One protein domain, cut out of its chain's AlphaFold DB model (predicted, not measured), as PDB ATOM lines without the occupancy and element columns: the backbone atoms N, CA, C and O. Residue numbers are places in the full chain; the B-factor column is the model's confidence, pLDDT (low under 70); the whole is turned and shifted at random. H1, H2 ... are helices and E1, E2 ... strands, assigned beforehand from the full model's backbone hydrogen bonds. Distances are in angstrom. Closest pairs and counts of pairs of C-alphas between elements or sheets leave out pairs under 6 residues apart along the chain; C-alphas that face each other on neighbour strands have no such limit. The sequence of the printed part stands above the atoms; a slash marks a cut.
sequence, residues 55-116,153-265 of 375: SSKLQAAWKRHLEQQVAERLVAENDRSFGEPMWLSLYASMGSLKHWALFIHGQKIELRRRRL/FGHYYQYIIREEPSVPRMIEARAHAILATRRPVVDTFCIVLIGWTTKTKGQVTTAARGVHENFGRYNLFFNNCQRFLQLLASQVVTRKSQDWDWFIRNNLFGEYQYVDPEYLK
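This is residues 55 to 116 and 153 to 265 of the 375 residues of an uncharacterized protein of Microdochium bolleyi (UniProt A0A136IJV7). A strongly twisted sheet of five strands lies in the middle of three layers, with helices on both faces: H2 on one face, H3, H4 and H5 on the other. The longest helix, H1, runs off from this body as an arm, and its residues 55 to 61 stick out. The 175 printed residues hold five named helices and five named strands, in the order H1 E1 E2 E3 E4 H2 E5 H3 H4 H5; the class is mixed, helices and strands. The sheet's order is E4 E3 E2 E1 E5, all antiparallel. The whole is compact, with a radius of gyration of the C-alphas of 17.0 A, yet elongated in outline, spanning 58 by 36 by 26 A.

H1, residues 55 to 78, only grazes the sheet, with its residues 77 to 78. E1, residues 84 to 93, E2, residues 96 to 104, and E3, residues 107 to 113, form a meander, each strand the antiparallel neighbour of the one before; E1 and E2 are a hairpin, as are E2 and E3. N 89 and O 101 are 2.8 A apart, and N 109 and O 102 2.8 A, within hydrogen-bond range. E4, residues 157 to 163, is an edge strand beside E3, with N 158 and O 112 at 2.8 A. H2, residues 167 to 181, only just touches H1, with 3 pairs of C-alphas within 8 A, the closest Val 70 and Leu 179 at 7.3 A; they run opposite ways at a shallow tilt of 12 degrees. The other edge strand, E5, residues 189 to 197, is beside E1, with N 88 and O 192 at 2.8 A, and bends by 52 degrees at residue 194. H2's height over the sheet is 9.7 A, and it runs across the strands, at 65 degrees to E5 on the local plane. H3, residues 201 to 213, runs along the strands, at a height over the sheet of 8.3 A. H4, residues 225 to 236, is on the opposite face from H2, at a height of 7.1 A. H3 and H4 touch, the closest C-alphas those of Ala 208 and Leu 232 at 5.8 A, at a steep tilt of 47 degrees, opposite ways. H5, residues 244 to 249, is close to H4 but not clearly touching; their closest C-alphas, Gln 230 and Ile 248, are 6.2 A apart. In H1, H2, H3, H4 and H5, every O i to N i+4 pair is within hydrogen-bond range.

H1 begins at C-alpha 55 (-4.862, 12.691, 30.498) and is 34.4 A long from first to last C-alpha. E1 measures 28.8 A, E2 24.5 A, E5 22.4 A and H2 20.3 A. H5 ends at C-alpha 249 (-30.889, 19.891, 6.717).

The two C-alphas farthest apart, those of Lys 57 and His 155, are 58.8 A apart. Residues 117 to 152 are not printed, and C-alphas 116 and 153 are 11.7 A apart across this cut, in the link from E3 to E4. The link from H3 to H4 is long. Residues 250 to 265 hold no named element. The mean pLDDT of the printed part is 81.9; residue 55 and residues 92 to 98, 114 to 116, 153 to 156 and 250 to 265 are under 70.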
ATOM      1  N   SER A  55      -4.747  11.846  31.692       66.38
ATOM      2  CA  SER A  55      -4.862  12.691  30.498       66.38
ATOM      3  C   SER A  55      -4.168  12.059  29.290       66.38
ATOM      4  O   SER A  55      -4.763  11.961  28.220       66.38
ATOM      5  N   SER A  56      -2.957  11.526  29.474       74.12
ATOM      6  CA  SER A  56      -2.220  10.827  28.415       74.12
ATOM      7  C   SER A  56      -2.958   9.580  27.910       74.12
ATOM      8  O   SER A  56      -3.115   9.398  26.702       74.12
ATOM      9  N   LYS A  57      -3.488   8.743  28.815       77.56
ATOM     10  CA  LYS A  57      -4.275   7.551  28.448       77.56
ATOM     11  C   LYS A  57      -5.560   7.914  27.704       77.56
ATOM     12  O   LYS A  57      -5.873   7.271  26.703       77.56
ATOM     13  N   LEU A  58      -6.265   8.952  28.155       71.31
ATOM     14  CA  LEU A  58      -7.461   9.463  27.487       71.31
ATOM     15  C   LEU A  58      -7.131   9.993  26.091       71.31
ATOM     16  O   LEU A  58      -7.770   9.580  25.135       71.31
ATOM     17  N   GLN A  59      -6.101  10.831  25.945       71.62
ATOM     18  CA  GLN A  59      -5.668  11.353  24.644       71.62
ATOM     19  C   GLN A  59      -5.242  10.239  23.680       71.62
ATOM     20  O   GLN A  59      -5.568  10.286  22.495       71.62
ATOM     21  N   ALA A  60      -4.526   9.224  24.170       79.06
ATOM     22  CA  ALA A  60      -4.090   8.099  23.351       79.06
ATOM     23  C   ALA A  60      -5.273   7.255  22.861       79.06
ATOM     24  O   ALA A  60      -5.335   6.900  21.684       79.06
ATOM     25  N   ALA A  61      -6.219   6.945  23.746       77.25
ATOM     26  CA  ALA A  61      -7.418   6.217  23.361       77.25
ATOM     27  C   ALA A  61      -8.316   7.044  22.446       77.25
ATOM     28  O   ALA A  61      -8.833   6.510  21.473       77.25
ATOM     29  N   TRP A  62      -8.418   8.347  22.702       73.12
ATOM     30  CA  TRP A  62      -9.127   9.288  21.848       73.12
ATOM     31  C   TRP A  62      -8.582   9.278  20.424       73.12
ATOM     32  O   TRP A  62      -9.315   9.082  19.460       73.12
ATOM     33  N   LYS A  63      -7.261   9.406  20.290       77.69
ATOM     34  CA  LYS A  63      -6.585   9.342  18.996       77.69
ATOM     35  C   LYS A  63      -6.854   8.016  18.279       77.69
ATOM     36  O   LYS A  63      -7.134   8.035  17.085       77.69
ATOM     37  N   ARG A  64      -6.793   6.890  18.998       82.38
ATOM     38  CA  ARG A  64      -7.071   5.558  18.438       82.38
ATOM     39  C   ARG A  64      -8.518   5.427  17.970       82.38
ATOM     40  O   ARG A  64      -8.762   4.890  16.899       82.38
ATOM     41  N   HIS A  65      -9.456   5.930  18.761       79.06
ATOM     42  CA  HIS A  65     -10.866   5.931  18.416       79.06
ATOM     43  C   HIS A  65     -11.126   6.749  17.137       79.06
ATOM     44  O   HIS A  65     -11.724   6.242  16.193       79.06
ATOM     45  N   LEU A  66     -10.560   7.958  17.036       75.00
ATOM     46  CA  LEU A  66     -10.635   8.769  15.813       75.00
ATOM     47  C   LEU A  66      -9.981   8.080  14.602       75.00
ATOM     48  O   LEU A  66     -10.460   8.207  13.477       75.00
ATOM     49  N   GLU A  67      -8.869   7.374  14.812       82.69
ATOM     50  CA  GLU A  67      -8.211   6.566  13.780       82.69
ATOM     51  C   GLU A  67      -9.111   5.440  13.271       82.69
ATOM     52  O   GLU A  67      -9.211   5.254  12.058       82.69
ATOM     53  N   GLN A  68      -9.784   4.738  14.184       84.00
ATOM     54  CA  GLN A  68     -10.732   3.676  13.868       84.00
ATOM     55  C   GLN A  68     -11.942   4.218  13.099       84.00
ATOM     56  O   GLN A  68     -12.225   3.728  12.011       84.00
ATOM     57  N   GLN A  69     -12.569   5.288  13.592       79.94
ATOM     58  CA  GLN A  69     -13.704   5.946  12.936       79.94
ATOM     59  C   GLN A  69     -13.366   6.403  11.512       79.94
ATOM     60  O   GLN A  69     -14.124   6.180  10.569       79.94
ATOM     61  N   VAL A  70     -12.179   6.987  11.310       82.81
ATOM     62  CA  VAL A  70     -11.708   7.329   9.961       82.81
ATOM     63  C   VAL A  70     -11.535   6.090   9.085       82.81
ATOM     64  O   VAL A  70     -11.907   6.126   7.913       82.81
ATOM     65  N   ALA A  71     -10.950   5.015   9.614       86.25
ATOM     66  CA  ALA A  71     -10.722   3.798   8.846       86.25
ATOM     67  C   ALA A  71     -12.046   3.144   8.424       86.25
ATOM     68  O   ALA A  71     -12.232   2.866   7.240       86.25
ATOM     69  N   GLU A  72     -12.980   2.966   9.357       84.38
ATOM     70  CA  GLU A  72     -14.314   2.412   9.103       84.38
ATOM     71  C   GLU A  72     -15.081   3.253   8.085       84.38
ATOM     72  O   GLU A  72     -15.639   2.722   7.122       84.38
ATOM     73  N   ARG A  73     -15.024   4.580   8.223       85.38
ATOM     74  CA  ARG A  73     -15.630   5.501   7.268       85.38
ATOM     75  C   ARG A  73     -15.041   5.373   5.870       85.38
ATOM     76  O   ARG A  73     -15.797   5.296   4.909       85.38
ATOM     77  N   LEU A  74     -13.716   5.330   5.734       88.38
ATOM     78  CA  LEU A  74     -13.074   5.150   4.429       88.38
ATOM     79  C   LEU A  74     -13.411   3.789   3.810       88.38
ATOM     80  O   LEU A  74     -13.551   3.702   2.593       88.38
ATOM     81  N   VAL A  75     -13.554   2.734   4.617       89.88
ATOM     82  CA  VAL A  75     -14.008   1.420   4.137       89.88
ATOM     83  C   VAL A  75     -15.438   1.515   3.610       89.88
ATOM     84  O   VAL A  75     -15.680   1.134   2.468       89.88
ATOM     85  N   ALA A  76     -16.358   2.085   4.393       85.69
ATOM     86  CA  ALA A  76     -17.754   2.248   3.997       85.69
ATOM     87  C   ALA A  76     -17.898   3.113   2.735       85.69
ATOM     88  O   ALA A  76     -18.625   2.756   1.817       85.69
ATOM     89  N   GLU A  77     -17.173   4.229   2.649       88.88
ATOM     90  CA  GLU A  77     -17.213   5.135   1.494       88.88
ATOM     91  C   GLU A  77     -16.649   4.508   0.204       88.88
ATOM     92  O   GLU A  77     -17.030   4.917  -0.894       88.88
ATOM     93  N   ASN A  78     -15.753   3.521   0.323       88.62
ATOM     94  CA  ASN A  78     -15.214   2.768  -0.811       88.62
ATOM     95  C   ASN A  78     -16.074   1.557  -1.199       88.62
ATOM     96  O   ASN A  78     -15.800   0.931  -2.229       88.62
ATOM     97  N   ASP A  79     -17.106   1.229  -0.418       88.81
ATOM     98  CA  ASP A  79     -18.026   0.155  -0.758       88.81
ATOM     99  C   ASP A  79     -18.915   0.565  -1.942       88.81
ATOM    100  O   ASP A  79     -19.661   1.547  -1.899       88.81
ATOM    101  N   ARG A  80     -18.820  -0.207  -3.026       90.94
ATOM    102  CA  ARG A  80     -19.609  -0.026  -4.252       90.94
ATOM    103  C   ARG A  80     -20.793  -0.987  -4.347       90.94
ATOM    104  O   ARG A  80     -21.504  -0.964  -5.350       90.94
ATOM    105  N   SER A  81     -21.030  -1.813  -3.328       94.38
ATOM    106  CA  SER A  81     -22.175  -2.730  -3.269       94.38
ATOM    107  C   SER A  81     -23.520  -1.991  -3.348       94.38
ATOM    108  O   SER A  81     -24.490  -2.521  -3.886       94.38
ATOM    109  N   PHE A  82     -23.559  -0.733  -2.899       93.31
ATOM    110  CA  PHE A  82     -24.748   0.126  -2.901       93.31
ATOM    111  C   PHE A  82     -24.963   0.924  -4.201       93.31
ATOM    112  O   PHE A  82     -25.931   1.684  -4.300       93.31
ATOM    113  N   GLY A  83     -24.082   0.765  -5.195       96.12
ATOM    114  CA  GLY A  83     -24.125   1.479  -6.472       96.12
ATOM    115  C   GLY A  83     -22.992   2.490  -6.646       96.12
ATOM    116  O   GLY A  83     -21.942   2.401  -6.007       96.12
ATOM    117  N   GLU A  84     -23.196   3.458  -7.539       96.62
ATOM    118  CA  GLU A  84     -22.203   4.498  -7.810       96.62
ATOM    119  C   GLU A  84     -22.212   5.543  -6.679       96.62
ATOM    120  O   GLU A  84     -23.282   6.067  -6.343       96.62
ATOM    121  N   PRO A  85     -21.049   5.877  -6.089       96.88
ATOM    122  CA  PRO A  85     -20.969   6.857  -5.017       96.88
ATOM    123  C   PRO A  85     -21.216   8.276  -5.541       96.88
ATOM    124  O   PRO A  85     -20.660   8.697  -6.558       96.88
ATOM    125  N   MET A  86     -22.023   9.036  -4.806       96.81
ATOM    126  CA  MET A  86     -22.364  10.415  -5.120       96.81
ATOM    127  C   MET A  86     -21.693  11.372  -4.142       96.81
ATOM    128  O   MET A  86     -22.017  11.412  -2.951       96.81
ATOM    129  N   TRP A  87     -20.771  12.172  -4.664       95.50
ATOM    130  CA  TRP A  87     -19.952  13.073  -3.864       95.50
ATOM    131  C   TRP A  87     -20.440  14.506  -3.995       95.50
ATOM    132  O   TRP A  87     -20.691  14.992  -5.093       95.50
ATOM    133  N   LEU A  88     -20.523  15.211  -2.879       93.25
ATOM    134  CA  LEU A  88     -20.711  16.650  -2.837       93.25
ATOM    135  C   LEU A  88     -19.350  17.326  -2.698       93.25
ATOM    136  O   LEU A  88     -18.567  16.986  -1.818       93.25
ATOM    137  N   SER A  89     -19.095  18.321  -3.537       89.00
ATOM    138  CA  SER A  89     -17.969  19.236  -3.405       89.00
ATOM    139  C   SER A  89     -18.462  20.611  -2.995       89.00
ATOM    140  O   SER A  89     -19.344  21.190  -3.635       89.00
ATOM    141  N   LEU A  90     -17.874  21.136  -1.926       83.56
ATOM    142  CA  LEU A  90     -18.121  22.468  -1.409       83.56
ATOM    143  C   LEU A  90     -16.873  23.312  -1.613       83.56
ATOM    144  O   LEU A  90     -15.832  23.048  -1.014       83.56
ATOM    145  N   TYR A  91     -16.988  24.367  -2.411       73.38
ATOM    146  CA  TYR A  91     -15.941  25.374  -2.493       73.38
ATOM    147  C   TYR A  91     -16.050  26.320  -1.293       73.38
ATOM    148  O   TYR A  91     -17.057  27.024  -1.131       73.38
ATOM    149  N   ALA A  92     -15.001  26.347  -0.472       56.59
ATOM    150  CA  ALA A  92     -14.859  27.256   0.652       56.59
ATOM    151  C   ALA A  92     -13.688  28.208   0.383       56.59
ATOM    152  O   ALA A  92     -12.553  27.790   0.179       56.59
ATOM    153  N   SER A  93     -13.958  29.513   0.388       47.47
ATOM    154  CA  SER A  93     -12.924  30.539   0.219       47.47
ATOM    155  C   SER A  93     -13.035  31.563   1.334       47.47
ATOM    156  O   SER A  93     -14.124  32.092   1.584       47.47
ATOM    157  N   MET A  94     -11.914  31.817   2.018       39.41
ATOM    158  CA  MET A  94     -11.815  32.766   3.137       39.41
ATOM    159  C   MET A  94     -12.912  32.559   4.199       39.41
ATOM    160  O   MET A  94     -13.572  33.508   4.611       39.41
ATOM    161  N   GLY A  95     -13.168  31.303   4.586       35.28
ATOM    162  CA  GLY A  95     -14.160  30.969   5.617       35.28
ATOM    163  C   GLY A  95     -15.626  31.108   5.189       35.28
ATOM    164  O   GLY A  95     -16.508  31.076   6.037       35.28
ATOM    165  N   SER A  96     -15.916  31.257   3.891       38.47
ATOM    166  CA  SER A  96     -17.294  31.319   3.386       38.47
ATOM    167  C   SER A  96     -17.575  30.216   2.367       38.47
ATOM    168  O   SER A  96     -16.822  30.046   1.407       38.47
ATOM    169  N   LEU A  97     -18.671  29.476   2.575       51.88
ATOM    170  CA  LEU A  97     -19.197  28.501   1.617       51.88
ATOM    171  C   LEU A  97     -19.714  29.258   0.392       51.88
ATOM    172  O   LEU A  97     -20.636  30.069   0.489       51.88
ATOM    173  N   LYS A  98     -19.080  29.046  -0.760       66.38
ATOM    174  CA  LYS A  98     -19.336  29.842  -1.966       66.38
ATOM    175  C   LYS A  98     -20.162  29.103  -3.008       66.38
ATOM    176  O   LYS A  98     -20.931  29.751  -3.714       66.38
ATOM    177  N   HIS A  99     -19.975  27.791  -3.156       82.94
ATOM    178  CA  HIS A  99     -20.586  27.039  -4.252       82.94
ATOM    179  C   HIS A  99     -20.587  25.532  -4.000       82.94
ATOM    180  O   HIS A  99     -19.642  25.017  -3.404       82.94
ATOM    181  N   TRP A 100     -21.638  24.847  -4.452       89.00
ATOM    182  CA  TRP A 100     -21.781  23.395  -4.353       89.00
ATOM    183  C   TRP A 100     -21.804  22.767  -5.749       89.00
ATOM    184  O   TRP A 100     -22.385  23.330  -6.682       89.00
ATOM    185  N   ALA A 101     -21.218  21.579  -5.869       92.62
ATOM    186  CA  ALA A 101     -21.288  20.731  -7.052       92.62
ATOM    187  C   ALA A 101     -21.438  19.261  -6.643       92.62
ATOM    188  O   ALA A 101     -20.903  18.855  -5.613       92.62
ATOM    189  N   LEU A 102     -22.130  18.464  -7.455       96.12
ATOM    190  CA  LEU A 102     -22.168  17.010  -7.301       96.12
ATOM    191  C   LEU A 102     -21.222  16.342  -8.296       96.12
ATOM    192  O   LEU A 102     -21.212  16.705  -9.473       96.12
ATOM    193  N   PHE A 103     -20.466  15.354  -7.826       96.38
ATOM    194  CA  PHE A 103     -19.684  14.446  -8.651       96.38
ATOM    195  C   PHE A 103     -20.319  13.059  -8.654       96.38
ATOM    196  O   PHE A 103     -20.510  12.453  -7.599       96.38
ATOM    197  N   ILE A 104     -20.649  12.568  -9.847       97.00
ATOM    198  CA  ILE A 104     -21.307  11.275 -10.045       97.00
ATOM    199  C   ILE A 104     -21.074  10.773 -11.472       97.00
ATOM    200  O   ILE A 104     -21.141  11.566 -12.409       97.00
ATOM    201  N   HIS A 105     -20.798   9.477 -11.672       95.69
ATOM    202  CA  HIS A 105     -20.562   8.886 -13.006       95.69
ATOM    203  C   HIS A 105     -19.479   9.609 -13.836       95.69
ATOM    204  O   HIS A 105     -19.604   9.757 -15.057       95.69
ATOM    205  N   GLY A 106     -18.439  10.123 -13.168       93.25
ATOM    206  CA  GLY A 106     -17.384  10.939 -13.789       93.25
ATOM    207  C   GLY A 106     -17.833  12.336 -14.238       93.25
ATOM    208  O   GLY A 106     -17.074  13.042 -14.897       93.25
ATOM    209  N   GLN A 107     -19.053  12.751 -13.889       95.31
ATOM    210  CA  GLN A 107     -19.610  14.053 -14.230       95.31
ATOM    211  C   GLN A 107     -19.610  14.994 -13.038       95.31
ATOM    212  O   GLN A 107     -19.844  14.583 -11.904       95.31
ATOM    213  N   LYS A 108     -19.434  16.279 -13.331       95.38
ATOM    214  CA  LYS A 108     -19.725  17.389 -12.432       95.38
ATOM    215  C   LYS A 108     -21.064  18.005 -12.812       95.38
ATOM    216  O   LYS A 108     -21.239  18.437 -13.953       95.38
ATOM    217  N   ILE A 109     -21.974  18.077 -11.845       96.31
ATOM    218  CA  ILE A 109     -23.290  18.704 -11.974       96.31
ATOM    219  C   ILE A 109     -23.352  19.900 -11.028       96.31
ATOM    220  O   ILE A 109     -23.174  19.756  -9.817       96.31
ATOM    221  N   GLU A 110     -23.605  21.091 -11.565       93.44
ATOM    222  CA  GLU A 110     -23.682  22.311 -10.764       93.44
ATOM    223  C   GLU A 110     -24.615  23.371 -11.356       93.44
ATOM    224  O   GLU A 110     -24.851  23.433 -12.565       93.44
ATOM    225  N   LEU A 111     -25.104  24.251 -10.481       89.62
ATOM    226  CA  LEU A 111     -25.819  25.468 -10.856       89.62
ATOM    227  C   LEU A 111     -24.960  26.678 -10.477       89.62
ATOM    228  O   LEU A 111     -24.929  27.091  -9.320       89.62
ATOM    229  N   ARG A 112     -24.206  27.226 -11.433       81.25
ATOM    230  CA  ARG A 112     -23.186  28.258 -11.179       81.25
ATOM    231  C   ARG A 112     -23.675  29.638 -11.596       81.25
ATOM    232  O   ARG A 112     -24.365  29.779 -12.600       81.25
ATOM    233  N   ARG A 113     -23.299  30.688 -10.859       72.62
ATOM    234  CA  ARG A 113     -23.567  32.077 -11.270       72.62
ATOM    235  C   ARG A 113     -22.786  32.399 -12.547       72.62
ATOM    236  O   ARG A 113     -21.562  32.277 -12.554       72.62
ATOM    237  N   ARG A 114     -23.474  32.847 -13.601       66.88
ATOM    238  CA  ARG A 114     -22.848  33.448 -14.785       66.88
ATOM    239  C   ARG A 114     -22.095  34.701 -14.353       66.88
ATOM    240  O   ARG A 114     -22.643  35.553 -13.652       66.88
ATOM    241  N   ARG A 115     -20.841  34.816 -14.780       55.44
ATOM    242  CA  ARG A 115     -20.102  36.076 -14.688       55.44
ATOM    243  C   ARG A 115     -20.598  37.001 -15.801       55.44
ATOM    244  O   ARG A 115     -20.971  36.522 -16.871       55.44
ATOM    245  N   LEU A 116     -20.645  38.307 -15.539       49.38
ATOM    246  CA  LEU A 116     -20.814  39.279 -16.621       49.38
ATOM    247  C   LEU A 116     -19.654  39.074 -17.607       49.38
ATOM    248  O   LEU A 116     -18.528  38.880 -17.137       49.38
ATOM    249  N   PHE A 153     -31.555  37.723 -10.128       45.69
ATOM    250  CA  PHE A 153     -30.595  36.780 -10.719       45.69
ATOM    251  C   PHE A 153     -31.182  35.703 -11.651       45.69
ATOM    252  O   PHE A 153     -30.458  34.801 -12.062       45.69
ATOM    253  N   GLY A 154     -32.456  35.802 -12.046       47.50
ATOM    254  CA  GLY A 154     -33.106  34.809 -12.918       47.50
ATOM    255  C   GLY A 154     -32.376  34.547 -14.247       47.50
ATOM    256  O   GLY A 154     -32.525  33.471 -14.809       47.50
ATOM    257  N   HIS A 155     -31.543  35.484 -14.715       51.91
ATOM    258  CA  HIS A 155     -30.810  35.379 -15.984       51.91
ATOM    259  C   HIS A 155     -29.301  35.112 -15.838       51.91
ATOM    260  O   HIS A 155     -28.603  34.956 -16.841       51.91
ATOM    261  N   TYR A 156     -28.781  35.049 -14.609       65.00
ATOM    262  CA  TYR A 156     -27.339  34.989 -14.345       65.00
ATOM    263  C   TYR A 156     -26.908  33.687 -13.676       65.00
ATOM    264  O   TYR A 156     -25.977  33.692 -12.875       65.00
ATOM    265  N   TYR A 157     -27.542  32.568 -14.019       73.75
ATOM    266  CA  TYR A 157     -27.040  31.244 -13.663       73.75
ATOM    267  C   TYR A 157     -26.935  30.359 -14.886       73.75
ATOM    268  O   TYR A 157     -27.621  30.543 -15.889       73.75
ATOM    269  N   GLN A 158     -25.999  29.435 -14.798       82.44
ATOM    270  CA  GLN A 158     -25.727  28.436 -15.793       82.44
ATOM    271  C   GLN A 158     -25.802  27.088 -15.105       82.44
ATOM    272  O   GLN A 158     -25.078  26.813 -14.146       82.44
ATOM    273  N   TYR A 159     -26.698  26.265 -15.616       88.06
ATOM    274  CA  TYR A 159     -26.695  24.846 -15.356       88.06
ATOM    275  C   TYR A 159     -25.590  24.192 -16.179       88.06
ATOM    276  O   TYR A 159     -25.477  24.432 -17.385       88.06
ATOM    277  N   ILE A 160     -24.747  23.414 -15.509       90.19
ATOM    278  CA  ILE A 160     -23.594  22.758 -16.111       90.19
ATOM    279  C   ILE A 160     -23.652  21.281 -15.737       90.19
ATOM    280  O   ILE A 160     -23.661  20.934 -14.557       90.19
ATOM    281  N   ILE A 161     -23.645  20.429 -16.760       94.19
ATOM    282  CA  ILE A 161     -23.202  19.040 -16.656       94.19
ATOM    283  C   ILE A 161     -21.994  18.913 -17.568       94.19
ATOM    284  O   ILE A 161     -22.091  19.213 -18.761       94.19
ATOM    285  N   ARG A 162     -20.864  18.474 -17.025       93.06
ATOM    286  CA  ARG A 162     -19.662  18.198 -17.816       93.06
ATOM    287  C   ARG A 162     -18.959  16.960 -17.294       93.06
ATOM    288  O   ARG A 162     -19.045  16.667 -16.104       93.06
ATOM    289  N   GLU A 163     -18.245  16.265 -18.169       94.06
ATOM    290  CA  GLU A 163     -17.260  15.283 -17.723       94.06
ATOM    291  C   GLU A 163     -16.180  16.004 -16.916       94.06
ATOM    292  O   GLU A 163     -15.732  17.089 -17.291       94.06
ATOM    293  N   GLU A 164     -15.778  15.408 -15.802       92.12
ATOM    294  CA  GLU A 164     -14.767  15.957 -14.911       92.12
ATOM    295  C   GLU A 164     -13.715  14.873 -14.638       92.12
ATOM    296  O   GLU A 164     -13.782  14.164 -13.630       92.12
ATOM    297  N   PRO A 165     -12.726  14.717 -15.544       90.69
ATOM    298  CA  PRO A 165     -11.693  13.685 -15.434       90.69
ATOM    299  C   PRO A 165     -10.838  13.805 -14.167       90.69
ATOM    300  O   PRO A 165     -10.141  12.864 -13.799       90.69
ATOM    301  N   SER A 166     -10.873  14.962 -13.498       88.56
ATOM    302  CA  SER A 166     -10.159  15.203 -12.247       88.56
ATOM    303  C   SER A 166     -10.822  14.551 -11.025       88.56
ATOM    304  O   SER A 166     -10.148  14.386 -10.007       88.56
ATOM    305  N   VAL A 167     -12.096  14.131 -11.105       89.25
ATOM    306  CA  VAL A 167     -12.856  13.572  -9.965       89.25
ATOM    307  C   VAL A 167     -12.147  12.396  -9.287       89.25
ATOM    308  O   VAL A 167     -11.976  12.473  -8.069       89.25
ATOM    309  N   PRO A 168     -11.674  11.351  -9.998       91.00
ATOM    310  CA  PRO A 168     -10.969  10.244  -9.352       91.00
ATOM    311  C   PRO A 168      -9.748  10.717  -8.555       91.00
ATOM    312  O   PRO A 168      -9.579  10.330  -7.401       91.00
ATOM    313  N   ARG A 169      -8.958  11.638  -9.126       92.06
ATOM    314  CA  ARG A 169      -7.778  12.213  -8.463       92.06
ATOM    315  C   ARG A 169      -8.157  13.033  -7.230       92.06
ATOM    316  O   ARG A 169      -7.444  13.000  -6.233       92.06
ATOM    317  N   MET A 170      -9.261  13.778  -7.280       89.88
ATOM    318  CA  MET A 170      -9.749  14.545  -6.129       89.88
ATOM    319  C   MET A 170     -10.252  13.639  -5.001       89.88
ATOM    320  O   MET A 170      -9.982  13.927  -3.839       89.88
ATOM    321  N   ILE A 171     -10.949  12.543  -5.321       91.31
ATOM    322  CA  ILE A 171     -11.419  11.566  -4.325       91.31
ATOM    323  C   ILE A 171     -10.229  10.855  -3.664       91.31
ATOM    324  O   ILE A 171     -10.213  10.694  -2.444       91.31
ATOM    325  N   GLU A 172      -9.200  10.498  -4.434       92.62
ATOM    326  CA  GLU A 172      -7.958   9.923  -3.902       92.62
ATOM    327  C   GLU A 172      -7.211  10.920  -2.997       92.62
ATOM    328  O   GLU A 172      -6.881  10.607  -1.851       92.62
ATOM    329  N   ALA A 173      -7.022  12.163  -3.455       91.62
ATOM    330  CA  ALA A 173      -6.402  13.221  -2.655       91.62
ATOM    331  C   ALA A 173      -7.178  13.493  -1.356       91.62
ATOM    332  O   ALA A 173      -6.581  13.721  -0.304       91.62
ATOM    333  N   ARG A 174      -8.511  13.417  -1.407       90.88
ATOM    334  CA  ARG A 174      -9.385  13.538  -0.241       90.88
ATOM    335  C   ARG A 174      -9.143  12.400   0.752       90.88
ATOM    336  O   ARG A 174      -9.013  12.680   1.940       90.88
ATOM    337  N   ALA A 175      -9.046  11.150   0.299       90.75
ATOM    338  CA  ALA A 175      -8.739  10.020   1.179       90.75
ATOM    339  C   ALA A 175      -7.394  10.220   1.907       90.75
ATOM    340  O   ALA A 175      -7.303  10.018   3.120       90.75
ATOM    341  N   HIS A 176      -6.374  10.727   1.208       90.94
ATOM    342  CA  HIS A 176      -5.106  11.108   1.835       90.94
ATOM    343  C   HIS A 176      -5.255  12.257   2.844       90.94
ATOM    344  O   HIS A 176      -4.695  12.181   3.941       90.94
ATOM    345  N   ALA A 177      -6.022  13.299   2.515       85.94
ATOM    346  CA  ALA A 177      -6.267  14.430   3.412       85.94
ATOM    347  C   ALA A 177      -6.959  13.997   4.714       85.94
ATOM    348  O   ALA A 177      -6.593  14.461   5.796       85.94
ATOM    349  N   ILE A 178      -7.896  13.052   4.626       84.62
ATOM    350  CA  ILE A 178      -8.595  12.466   5.772       84.62
ATOM    351  C   ILE A 178      -7.632  11.714   6.686       84.62
ATOM    352  O   ILE A 178      -7.658  11.907   7.902       84.62
ATOM    353  N   LEU A 179      -6.753  10.890   6.117       85.06
ATOM    354  CA  LEU A 179      -5.753  10.158   6.893       85.06
ATOM    355  C   LEU A 179      -4.758  11.106   7.576       85.06
ATOM    356  O   LEU A 179      -4.381  10.873   8.723       85.06
ATOM    357  N   ALA A 180      -4.364  12.186   6.897       83.69
ATOM    358  CA  ALA A 180      -3.369  13.132   7.394       83.69
ATOM    359  C   ALA A 180      -3.927  14.138   8.414       83.69
ATOM    360  O   ALA A 180      -3.274  14.440   9.411       83.69
ATOM    361  N   THR A 181      -5.117  14.682   8.157       77.31
ATOM    362  CA  THR A 181      -5.653  15.856   8.872       77.31
ATOM    363  C   THR A 181      -7.037  15.637   9.468       77.31
ATOM    364  O   THR A 181      -7.571  16.547  10.098       77.31
ATOM    365  N   ARG A 182      -7.630  14.448   9.284       77.19
ATOM    366  CA  ARG A 182      -9.006  14.120   9.709       77.19
ATOM    367  C   ARG A 182     -10.066  15.031   9.080       77.19
ATOM    368  O   ARG A 182     -11.178  15.136   9.586       77.19
ATOM    369  N   ARG A 183      -9.726  15.683   7.965       77.00
ATOM    370  CA  ARG A 183     -10.595  16.595   7.221       77.00
ATOM    371  C   ARG A 183     -10.597  16.203   5.740       77.00
ATOM    372  O   ARG A 183      -9.536  15.908   5.195       77.00
ATOM    373  N   PRO A 184     -11.745  16.241   5.052       81.75
ATOM    374  CA  PRO A 184     -11.873  15.829   3.664       81.75
ATOM    375  C   PRO A 184     -11.686  17.041   2.755       81.75
ATOM    376  O   PRO A 184     -12.490  17.319   1.864       81.75
ATOM    377  N   VAL A 185     -10.642  17.811   3.056       81.50
ATOM    378  CA  VAL A 185     -10.338  19.070   2.389       81.50
ATOM    379  C   VAL A 185      -9.193  18.836   1.418       81.50
ATOM    380  O   VAL A 185      -8.106  18.430   1.819       81.50
ATOM    381  N   VAL A 186      -9.448  19.109   0.144       80.62
ATOM    382  CA  VAL A 186      -8.466  19.080  -0.939       80.62
ATOM    383  C   VAL A 186      -8.364  20.493  -1.491       80.62
ATOM    384  O   VAL A 186      -9.325  21.014  -2.055       80.62
ATOM    385  N   ASP A 187      -7.212  21.130  -1.294       83.12
ATOM    386  CA  ASP A 187      -6.974  22.541  -1.610       83.12
ATOM    387  C   ASP A 187      -8.007  23.480  -0.956       83.12
ATOM    388  O   ASP A 187      -7.902  23.825   0.219       83.12
ATOM    389  N   THR A 188      -9.019  23.895  -1.720       77.06
ATOM    390  CA  THR A 188     -10.100  24.808  -1.305       77.06
ATOM    391  C   THR A 188     -11.478  24.140  -1.326       77.06
ATOM    392  O   THR A 188     -12.505  24.798  -1.133       77.06
ATOM    393  N   PHE A 189     -11.512  22.829  -1.564       80.12
ATOM    394  CA  PHE A 189     -12.728  22.039  -1.663       80.12
ATOM    395  C   PHE A 189     -12.870  21.117  -0.464       80.12
ATOM    396  O   PHE A 189     -11.946  20.386  -0.124       80.12
ATOM    397  N   CYS A 190     -14.049  21.107   0.145       84.25
ATOM    398  CA  CYS A 190     -14.471  20.044   1.048       84.25
ATOM    399  C   CYS A 190     -15.275  19.029   0.231       84.25
ATOM    400  O   CYS A 190     -16.246  19.418  -0.416       84.25
ATOM    401  N   ILE A 191     -14.863  17.761   0.211       87.94
ATOM    402  CA  ILE A 191     -15.501  16.717  -0.605       87.94
ATOM    403  C   ILE A 191     -16.092  15.652   0.310       87.94
ATOM    404  O   ILE A 191     -15.378  15.044   1.100       87.94
ATOM    405  N   VAL A 192     -17.388  15.391   0.208       89.06
ATOM    406  CA  VAL A 192     -18.119  14.549   1.167       89.06
ATOM    407  C   VAL A 192     -19.013  13.568   0.424       89.06
ATOM    408  O   VAL A 192     -19.570  13.910  -0.618       89.06
ATOM    409  N   LEU A 193     -19.123  12.335   0.912       92.62
ATOM    410  CA  LEU A 193     -20.001  11.343   0.300       92.62
ATOM    411  C   LEU A 193     -21.407  11.577   0.830       92.62
ATOM    412  O   LEU A 193     -21.607  11.438   2.026       92.62
ATOM    413  N   ILE A 194     -22.390  11.864  -0.018       93.94
ATOM    414  CA  ILE A 194     -23.777  12.067   0.447       93.94
ATOM    415  C   ILE A 194     -24.661  10.830   0.254       93.94
ATOM    416  O   ILE A 194     -25.736  10.728   0.841       93.94
ATOM    417  N   GLY A 195     -24.211   9.856  -0.534       95.62
ATOM    418  CA  GLY A 195     -24.903   8.586  -0.704       95.62
ATOM    419  C   GLY A 195     -24.433   7.829  -1.932       95.62
ATOM    420  O   GLY A 195     -23.425   8.176  -2.544       95.62
ATOM    421  N   TRP A 196     -25.206   6.821  -2.308       98.12
ATOM    422  CA  TRP A 196     -25.009   6.014  -3.504       98.12
ATOM    423  C   TRP A 196     -26.268   6.019  -4.360       98.12
ATOM    424  O   TRP A 196     -27.381   6.242  -3.868       98.12
ATOM    425  N   THR A 197     -26.088   5.758  -5.649       98.12
ATOM    426  CA  THR A 197     -27.180   5.614  -6.604       98.12
ATOM    427  C   THR A 197     -27.022   4.352  -7.441       98.12
ATOM    428  O   THR A 197     -25.958   4.078  -7.993       98.12
ATOM    429  N   THR A 198     -28.109   3.599  -7.594       98.12
ATOM    430  CA  THR A 198     -28.209   2.527  -8.600       98.12
ATOM    431  C   THR A 198     -28.637   3.057  -9.971       98.12
ATOM    432  O   THR A 198     -28.674   2.306 -10.946       98.12
ATOM    433  N   LYS A 199     -28.956   4.355 -10.080       98.31
ATOM    434  CA  LYS A 199     -29.332   4.975 -11.350       98.31
ATOM    435  C   LYS A 199     -28.115   5.108 -12.255       98.31
ATOM    436  O   LYS A 199     -27.032   5.511 -11.837       98.31
ATOM    437  N   THR A 200     -28.328   4.847 -13.536       98.19
ATOM    438  CA  THR A 200     -27.321   5.042 -14.582       98.19
ATOM    439  C   THR A 200     -27.025   6.526 -14.812       98.19
ATOM    440  O   THR A 200     -27.847   7.403 -14.527       98.19
ATOM    441  N   LYS A 201     -25.880   6.816 -15.438       97.94
ATOM    442  CA  LYS A 201     -25.489   8.162 -15.888       97.94
ATOM    443  C   LYS A 201     -26.597   8.896 -16.655       97.94
ATOM    444  O   LYS A 201     -26.856  10.073 -16.400       97.94
ATOM    445  N   GLY A 202     -27.279   8.195 -17.565       98.12
ATOM    446  CA  GLY A 202     -28.389   8.749 -18.344       98.12
ATOM    447  C   GLY A 202     -29.581   9.138 -17.470       98.12
ATOM    448  O   GLY A 202     -30.103  10.239 -17.604       98.12
ATOM    449  N   GLN A 203     -29.961   8.282 -16.518       98.44
ATOM    450  CA  GLN A 203     -31.056   8.560 -15.583       98.44
ATOM    451  C   GLN A 203     -30.740   9.739 -14.655       98.44
ATOM    452  O   GLN A 203     -31.603  10.591 -14.448       98.44
ATOM    453  N   VAL A 204     -29.508   9.835 -14.142       98.19
ATOM    454  CA  VAL A 204     -29.069  10.979 -13.322       98.19
ATOM    455  C   VAL A 204     -29.076  12.274 -14.138       98.19
ATOM    456  O   VAL A 204     -29.583  13.291 -13.674       98.19
ATOM    457  N   THR A 205     -28.586  12.233 -15.381       97.88
ATOM    458  CA  THR A 205     -28.615  13.383 -16.300       97.88
ATOM    459  C   THR A 205     -30.045  13.851 -16.582       97.88
ATOM    460  O   THR A 205     -30.316  15.053 -16.562       97.88
ATOM    461  N   THR A 206     -30.971  12.919 -16.826       98.31
ATOM    462  CA  THR A 206     -32.390  13.229 -17.043       98.31
ATOM    463  C   THR A 206     -33.024  13.844 -15.796       98.31
ATOM    464  O   THR A 206     -33.679  14.876 -15.910       98.31
ATOM    465  N   ALA A 207     -32.771  13.287 -14.607       98.25
ATOM    466  CA  ALA A 207     -33.253  13.853 -13.347       98.25
ATOM    467  C   ALA A 207     -32.709  15.273 -13.119       98.25
ATOM    468  O   ALA A 207     -33.466  16.187 -12.805       98.25
ATOM    469  N   ALA A 208     -31.415  15.495 -13.359       97.50
ATOM    470  CA  ALA A 208     -30.793  16.809 -13.215       97.50
ATOM    471  C   ALA A 208     -31.408  17.856 -14.161       97.50
ATOM    472  O   ALA A 208     -31.663  18.987 -13.741       97.50
ATOM    473  N   ARG A 209     -31.712  17.477 -15.412       96.75
ATOM    474  CA  ARG A 209     -32.435  18.345 -16.358       96.75
ATOM    475  C   ARG A 209     -33.855  18.637 -15.880       96.75
ATOM    476  O   ARG A 209     -34.231  19.802 -15.846       96.75
ATOM    477  N   GLY A 210     -34.589  17.619 -15.434       97.19
ATOM    478  CA  GLY A 210     -35.945  17.785 -14.912       97.19
ATOM    479  C   GLY A 210     -35.997  18.686 -13.675       97.19
ATOM    480  O   GLY A 210     -36.862  19.554 -13.577       97.19
ATOM    481  N   VAL A 211     -35.041  18.554 -12.749       96.56
ATOM    482  CA  VAL A 211     -34.921  19.470 -11.603       96.56
ATOM    483  C   VAL A 211     -34.622  20.885 -12.077       96.56
ATOM    484  O   VAL A 211     -35.236  21.813 -11.570       96.56
ATOM    485  N   HIS A 212     -33.720  21.067 -13.046       93.75
ATOM    486  CA  HIS A 212     -33.387  22.388 -13.579       93.75
ATOM    487  C   HIS A 212     -34.586  23.065 -14.263       93.75
ATOM    488  O   HIS A 212     -34.850  24.237 -14.008       93.75
ATOM    489  N   GLU A 213     -35.333  22.332 -15.092       93.12
ATOM    490  CA  GLU A 213     -36.533  22.824 -15.786       93.12
ATOM    491  C   GLU A 213     -37.623  23.271 -14.804       93.12
ATOM    492  O   GLU A 213     -38.265  24.299 -15.014       93.12
ATOM    493  N   ASN A 214     -37.769  22.554 -13.687       92.50
ATOM    494  CA  ASN A 214     -38.743  22.859 -12.639       92.50
ATOM    495  C   ASN A 214     -38.178  23.732 -11.506       92.50
ATOM    496  O   ASN A 214     -38.890  24.036 -10.549       92.50
ATOM    497  N   PHE A 215     -36.909  24.146 -11.587       88.44
ATOM    498  CA  PHE A 215     -36.231  24.839 -10.490       88.44
ATOM    499  C   PHE A 215     -36.834  26.220 -10.219       88.44
ATOM    500  O   PHE A 215     -36.803  26.718  -9.097       88.44
ATOM    501  N   GLY A 216     -37.393  26.856 -11.248       86.19
ATOM    502  CA  GLY A 216     -37.939  28.204 -11.158       86.19
ATOM    503  C   GLY A 216     -36.854  29.279 -11.052       86.19
ATOM    504  O   GLY A 216     -35.729  29.135 -11.535       86.19
ATOM    505  N   ARG A 217     -37.199  30.422 -10.450       82.44
ATOM    506  CA  ARG A 217     -36.307  31.587 -10.395       82.44
ATOM    507  C   ARG A 217     -35.256  31.418  -9.302       82.44
ATOM    508  O   ARG A 217     -35.605  31.291  -8.130       82.44
ATOM    509  N   TYR A 218     -33.981  31.522  -9.670       80.88
ATOM    510  CA  TYR A 218     -32.894  31.466  -8.696       80.88
ATOM    511  C   TYR A 218     -33.005  32.586  -7.648       80.88
ATOM    512  O   TYR A 218     -33.157  33.767  -7.985       80.88
ATOM    513  N   ASN A 219     -32.837  32.218  -6.379       78.06
ATOM    514  CA  ASN A 219     -32.716  33.118  -5.242       78.06
ATOM    515  C   ASN A 219     -31.585  32.661  -4.312       78.06
ATOM    516  O   ASN A 219     -31.548  31.505  -3.910       78.06
ATOM    517  N   LEU A 220     -30.704  33.588  -3.918       73.56
ATOM    518  CA  LEU A 220     -29.537  33.291  -3.085       73.56
ATOM    519  C   LEU A 220     -29.878  32.607  -1.751       73.56
ATOM    520  O   LEU A 220     -29.090  31.785  -1.297       73.56
ATOM    521  N   PHE A 221     -31.021  32.918  -1.141       73.75
ATOM    522  CA  PHE A 221     -31.366  32.444   0.199       73.75
ATOM    523  C   PHE A 221     -32.166  31.140   0.210       73.75
ATOM    524  O   PHE A 221     -31.967  30.337   1.111       73.75
ATOM    525  N   PHE A 222     -33.054  30.920  -0.763       76.25
ATOM    526  CA  PHE A 222     -34.004  29.795  -0.710       76.25
ATOM    527  C   PHE A 222     -34.096  28.953  -1.987       76.25
ATOM    528  O   PHE A 222     -34.646  27.858  -1.949       76.25
ATOM    529  N   ASN A 223     -33.566  29.426  -3.116       83.38
ATOM    530  CA  ASN A 223     -33.632  28.707  -4.387       83.38
ATOM    531  C   ASN A 223     -32.303  28.839  -5.136       83.38
ATOM    532  O   ASN A 223     -32.207  29.484  -6.178       83.38
ATOM    533  N   ASN A 224     -31.247  28.309  -4.521       83.75
ATOM    534  CA  ASN A 224     -29.855  28.485  -4.932       83.75
ATOM    535  C   ASN A 224     -29.208  27.159  -5.379       83.75
ATOM    536  O   ASN A 224     -29.865  26.123  -5.464       83.75
ATOM    537  N   CYS A 225     -27.896  27.165  -5.632       87.69
ATOM    538  CA  CYS A 225     -27.163  25.952  -5.997       87.69
ATOM    539  C   CYS A 225     -27.290  24.810  -4.972       87.69
ATOM    540  O   CYS A 225     -27.350  23.656  -5.381       87.69
ATOM    541  N   GLN A 226     -27.399  25.106  -3.673       88.44
ATOM    542  CA  GLN A 226     -27.590  24.087  -2.635       88.44
ATOM    543  C   GLN A 226     -28.954  23.424  -2.797       88.44
ATOM    544  O   GLN A 226     -29.035  22.204  -2.927       88.44
ATOM    545  N   ARG A 227     -30.017  24.234  -2.905       90.44
ATOM    546  CA  ARG A 227     -31.383  23.728  -3.092       90.44
ATOM    547  C   ARG A 227     -31.513  22.893  -4.364       90.44
ATOM    548  O   ARG A 227     -32.156  21.849  -4.338       90.44
ATOM    549  N   PHE A 228     -30.882  23.327  -5.456       93.81
ATOM    550  CA  PHE A 228     -30.851  22.582  -6.715       93.81
ATOM    551  C   PHE A 228     -30.264  21.179  -6.526       93.81
ATOM    552  O   PHE A 228     -30.879  20.189  -6.918       93.81
ATOM    553  N   LEU A 229     -29.099  21.083  -5.879       95.12
ATOM    554  CA  LEU A 229     -28.431  19.800  -5.676       95.12
ATOM    555  C   LEU A 229     -29.145  18.926  -4.647       95.12
ATOM    556  O   LEU A 229     -29.164  17.716  -4.823       95.12
ATOM    557  N   GLN A 230     -29.771  19.509  -3.622       94.88
ATOM    558  CA  GLN A 230     -30.623  18.773  -2.683       94.88
ATOM    559  C   GLN A 230     -31.832  18.156  -3.393       94.88
ATOM    560  O   GLN A 230     -32.104  16.976  -3.209       94.88
ATOM    561  N   LEU A 231     -32.527  18.919  -4.247       95.88
ATOM    562  CA  LEU A 231     -33.651  18.401  -5.037       95.88
ATOM    563  C   LEU A 231     -33.215  17.271  -5.971       95.88
ATOM    564  O   LEU A 231     -33.881  16.240  -6.032       95.88
ATOM    565  N   LEU A 232     -32.082  17.440  -6.660       97.75
ATOM    566  CA  LEU A 232     -31.497  16.389  -7.490       97.75
ATOM    567  C   LEU A 232     -31.169  15.149  -6.660       97.75
ATOM    568  O   LEU A 232     -31.599  14.048  -6.998       97.75
ATOM    569  N   ALA A 233     -30.447  15.321  -5.559       97.62
ATOM    570  CA  ALA A 233     -30.022  14.223  -4.711       97.62
ATOM    571  C   ALA A 233     -31.203  13.440  -4.129       97.62
ATOM    572  O   ALA A 233     -31.175  12.213  -4.166       97.62
ATOM    573  N   SER A 234     -32.271  14.115  -3.698       97.19
ATOM    574  CA  SER A 234     -33.504  13.463  -3.234       97.19
ATOM    575  C   SER A 234     -34.182  12.599  -4.299       97.19
ATOM    576  O   SER A 234     -34.923  11.690  -3.949       97.19
ATOM    577  N   GLN A 235     -33.939  12.853  -5.590       98.00
ATOM    578  CA  GLN A 235     -34.468  12.024  -6.675       98.00
ATOM    579  C   GLN A 235     -33.552  10.856  -7.048       98.00
ATOM    580  O   GLN A 235     -34.037   9.861  -7.593       98.00
ATOM    581  N   VAL A 236     -32.235  10.977  -6.836       98.19
ATOM    582  CA  VAL A 236     -31.257  10.015  -7.376       98.19
ATOM    583  C   VAL A 236     -30.559   9.156  -6.333       98.19
ATOM    584  O   VAL A 236     -30.150   8.052  -6.684       98.19
ATOM    585  N   VAL A 237     -30.433   9.601  -5.084       98.00
ATOM    586  CA  VAL A 237     -29.817   8.796  -4.021       98.00
ATOM    587  C   VAL A 237     -30.746   7.658  -3.633       98.00
ATOM    588  O   VAL A 237     -31.875   7.879  -3.209       98.00
ATOM    589  N   THR A 238     -30.247   6.432  -3.762       97.44
ATOM    590  CA  THR A 238     -30.962   5.205  -3.386       97.44
ATOM    591  C   THR A 238     -30.504   4.674  -2.037       97.44
ATOM    592  O   THR A 238     -31.278   4.035  -1.332       97.44
ATOM    593  N   ARG A 239     -29.261   4.971  -1.640       96.75
ATOM    594  CA  ARG A 239     -28.730   4.679  -0.306       96.75
ATOM    595  C   ARG A 239     -28.103   5.940   0.267       96.75
ATOM    596  O   ARG A 239     -27.186   6.499  -0.324       96.75
ATOM    597  N   LYS A 240     -28.598   6.388   1.414       94.12
ATOM    598  CA  LYS A 240     -28.089   7.568   2.123       94.12
ATOM    599  C   LYS A 240     -26.757   7.235   2.800       94.12
ATOM    600  O   LYS A 240     -26.619   6.142   3.348       94.12
ATOM    601  N   SER A 241     -25.790   8.150   2.755       88.88
ATOM    602  CA  SER A 241     -24.585   8.057   3.589       88.88
ATOM    603  C   SER A 241     -24.842   8.646   4.979       88.88
ATOM    604  O   SER A 241     -25.887   9.248   5.230       88.88
ATOM    605  N   GLN A 242     -23.852   8.549   5.866       84.06
ATOM    606  CA  GLN A 242     -23.879   9.227   7.165       84.06
ATOM    607  C   GLN A 242     -23.970  10.764   7.063       84.06
ATOM    608  O   GLN A 242     -24.469  11.406   7.978       84.06
ATOM    609  N   ASP A 243     -23.531  11.363   5.947       83.69
ATOM    610  CA  ASP A 243     -23.568  12.818   5.732       83.69
ATOM    611  C   ASP A 243     -24.899  13.306   5.153       83.69
ATOM    612  O   ASP A 243     -25.091  14.512   4.969       83.69
ATOM    613  N   TRP A 244     -25.813  12.387   4.822       86.31
ATOM    614  CA  TRP A 244     -27.065  12.714   4.146       86.31
ATOM    615  C   TRP A 244     -27.885  13.743   4.916       86.31
ATOM    616  O   TRP A 244     -28.342  14.739   4.352       86.31
ATOM    617  N   ASP A 245     -28.052  13.523   6.216       82.75
ATOM    618  CA  ASP A 245     -28.900  14.387   7.021       82.75
ATOM    619  C   ASP A 245     -28.307  15.783   7.181       82.75
ATOM    620  O   ASP A 245     -29.044  16.771   7.157       82.75
ATOM    621  N   TRP A 246     -26.983  15.885   7.315       82.06
ATOM    622  CA  TRP A 246     -26.305  17.175   7.278       82.06
ATOM    623  C   TRP A 246     -26.538  17.861   5.927       82.06
ATOM    624  O   TRP A 246     -26.916  19.031   5.884       82.06
ATOM    625  N   PHE A 247     -26.381  17.134   4.822       86.12
ATOM    626  CA  PHE A 247     -26.543  17.676   3.475       86.12
ATOM    627  C   PHE A 247     -27.965  18.197   3.205       86.12
ATOM    628  O   PHE A 247     -28.123  19.262   2.600       86.12
ATOM    629  N   ILE A 248     -28.998  17.486   3.666       86.12
ATOM    630  CA  ILE A 248     -30.402  17.870   3.457       86.12
ATOM    631  C   ILE A 248     -30.859  18.969   4.423       86.12
ATOM    632  O   ILE A 248     -31.618  19.848   4.015       86.12
ATOM    633  N   ARG A 249     -30.420  18.942   5.689       79.38
ATOM    634  CA  ARG A 249     -30.889  19.891   6.717       79.38
ATOM    635  C   ARG A 249     -30.138  21.220   6.717       79.38
ATOM    636  O   ARG A 249     -30.669  22.217   7.205       79.38
ATOM    637  N   ASN A 250     -28.905  21.260   6.215       68.50
ATOM    638  CA  ASN A 250     -28.076  22.452   6.331       68.50
ATOM    639  C   ASN A 250     -28.449  23.519   5.288       68.50
ATOM    640  O   ASN A 250     -28.310  23.319   4.083       68.50
ATOM    641  N   ASN A 251     -28.868  24.685   5.781       56.59
ATOM    642  CA  ASN A 251     -29.069  25.897   4.997       56.59
ATOM    643  C   ASN A 251     -27.912  26.867   5.277       56.59
ATOM    644  O   ASN A 251     -27.890  27.502   6.329       56.59
ATOM    645  N   LEU A 252     -26.976  27.002   4.329       51.66
ATOM    646  CA  LEU A 252     -25.968  28.075   4.191       51.66
ATOM    647  C   LEU A 252     -24.975  28.364   5.348       51.66
ATOM    648  O   LEU A 252     -23.964  29.013   5.073       51.66
ATOM    649  N   PHE A 253     -25.194  27.909   6.587       49.84
ATOM    650  CA  PHE A 253     -24.475  28.415   7.772       49.84
ATOM    651  C   PHE A 253     -23.898  27.352   8.718       49.84
ATOM    652  O   PHE A 253     -23.144  27.713   9.618       49.84
ATOM    653  N   GLY A 254     -24.219  26.066   8.555       51.44
ATOM    654  CA  GLY A 254     -23.606  25.008   9.360       51.44
ATOM    655  C   GLY A 254     -22.218  24.639   8.838       51.44
ATOM    656  O   GLY A 254     -22.081  24.297   7.660       51.44
ATOM    657  N   GLU A 255     -21.200  24.678   9.698       56.34
ATOM    658  CA  GLU A 255     -19.883  24.115   9.387       56.34
ATOM    659  C   GLU A 255     -20.005  22.599   9.168       56.34
ATOM    660  O   GLU A 255     -20.695  21.903   9.912       56.34
ATOM    661  N   TYR A 256     -19.377  22.085   8.107       54.09
ATOM    662  CA  TYR A 256     -19.299  20.643   7.886       54.09
ATOM    663  C   TYR A 256     -18.236  20.030   8.795       54.09
ATOM    664  O   TYR A 256     -17.100  20.506   8.821       54.09
ATOM    665  N   GLN A 257     -18.591  18.948   9.479       62.00
ATOM    666  CA  GLN A 257     -17.711  18.237  10.398       62.00
ATOM    667  C   GLN A 257     -17.598  16.788   9.932       62.00
ATOM    668  O   GLN A 257     -18.557  16.028   9.969       62.00
ATOM    669  N   TYR A 258     -16.423  16.435   9.417       51.66
ATOM    670  CA  TYR A 258     -16.171  15.126   8.811       51.66
ATOM    671  C   TYR A 258     -15.946  14.038   9.852       51.66
ATOM    672  O   TYR A 258     -16.467  12.940   9.777       51.66
ATOM    673  N   VAL A 259     -15.145  14.373  10.840       54.16
ATOM    674  CA  VAL A 259     -15.005  13.687  12.112       54.16
ATOM    675  C   VAL A 259     -14.981  14.844  13.092       54.16
ATOM    676  O   VAL A 259     -14.481  15.912  12.733       54.16
ATOM    677  N   ASP A 260     -15.570  14.702  14.266       49.44
ATOM    678  CA  ASP A 260     -15.816  15.831  15.157       49.44
ATOM    679  C   ASP A 260     -14.792  15.894  16.311       49.44
ATOM    680  O   ASP A 260     -15.139  15.599  17.448       49.44
ATOM    681  N   PRO A 261     -13.501  16.234  16.098       36.28
ATOM    682  CA  PRO A 261     -12.540  16.267  17.197       36.28
ATOM    683  C   PRO A 261     -12.764  17.442  18.162       36.28
ATOM    684  O   PRO A 261     -12.181  17.426  19.241       36.28
ATOM    685  N   GLU A 262     -13.556  18.455  17.785       36.47
ATOM    686  CA  GLU A 262     -13.730  19.704  18.546       36.47
ATOM    687  C   GLU A 262     -15.097  19.806  19.254       36.47
ATOM    688  O   GLU A 262     -15.210  20.567  20.217       36.47
ATOM    689  N   TYR A 263     -16.112  19.023  18.852       38.41
ATOM    690  CA  TYR A 263     -17.440  18.995  19.491       38.41
ATOM    691  C   TYR A 263     -17.905  17.607  19.938       38.41
ATOM    692  O   TYR A 263     -19.015  17.483  20.474       38.41
ATOM    693  N   LEU A 264     -17.044  16.587  19.848       40.91
ATOM    694  CA  LEU A 264     -17.244  15.356  20.597       40.91
ATOM    695  C   LEU A 264     -17.290  15.690  22.093       40.91
ATOM    696  O   LEU A 264     -16.283  15.942  22.756       40.91
ATOM    697  N   LYS A 265     -18.521  15.741  22.606       49.28
ATOM    698  CA  LYS A 265     -18.821  15.935  24.021       49.28
ATOM    699  C   LYS A 265     -18.001  14.924  24.830       49.28
ATOM    700  O   LYS A 265     -17.792  13.809  24.359       49.28
TER     701      LYS A 265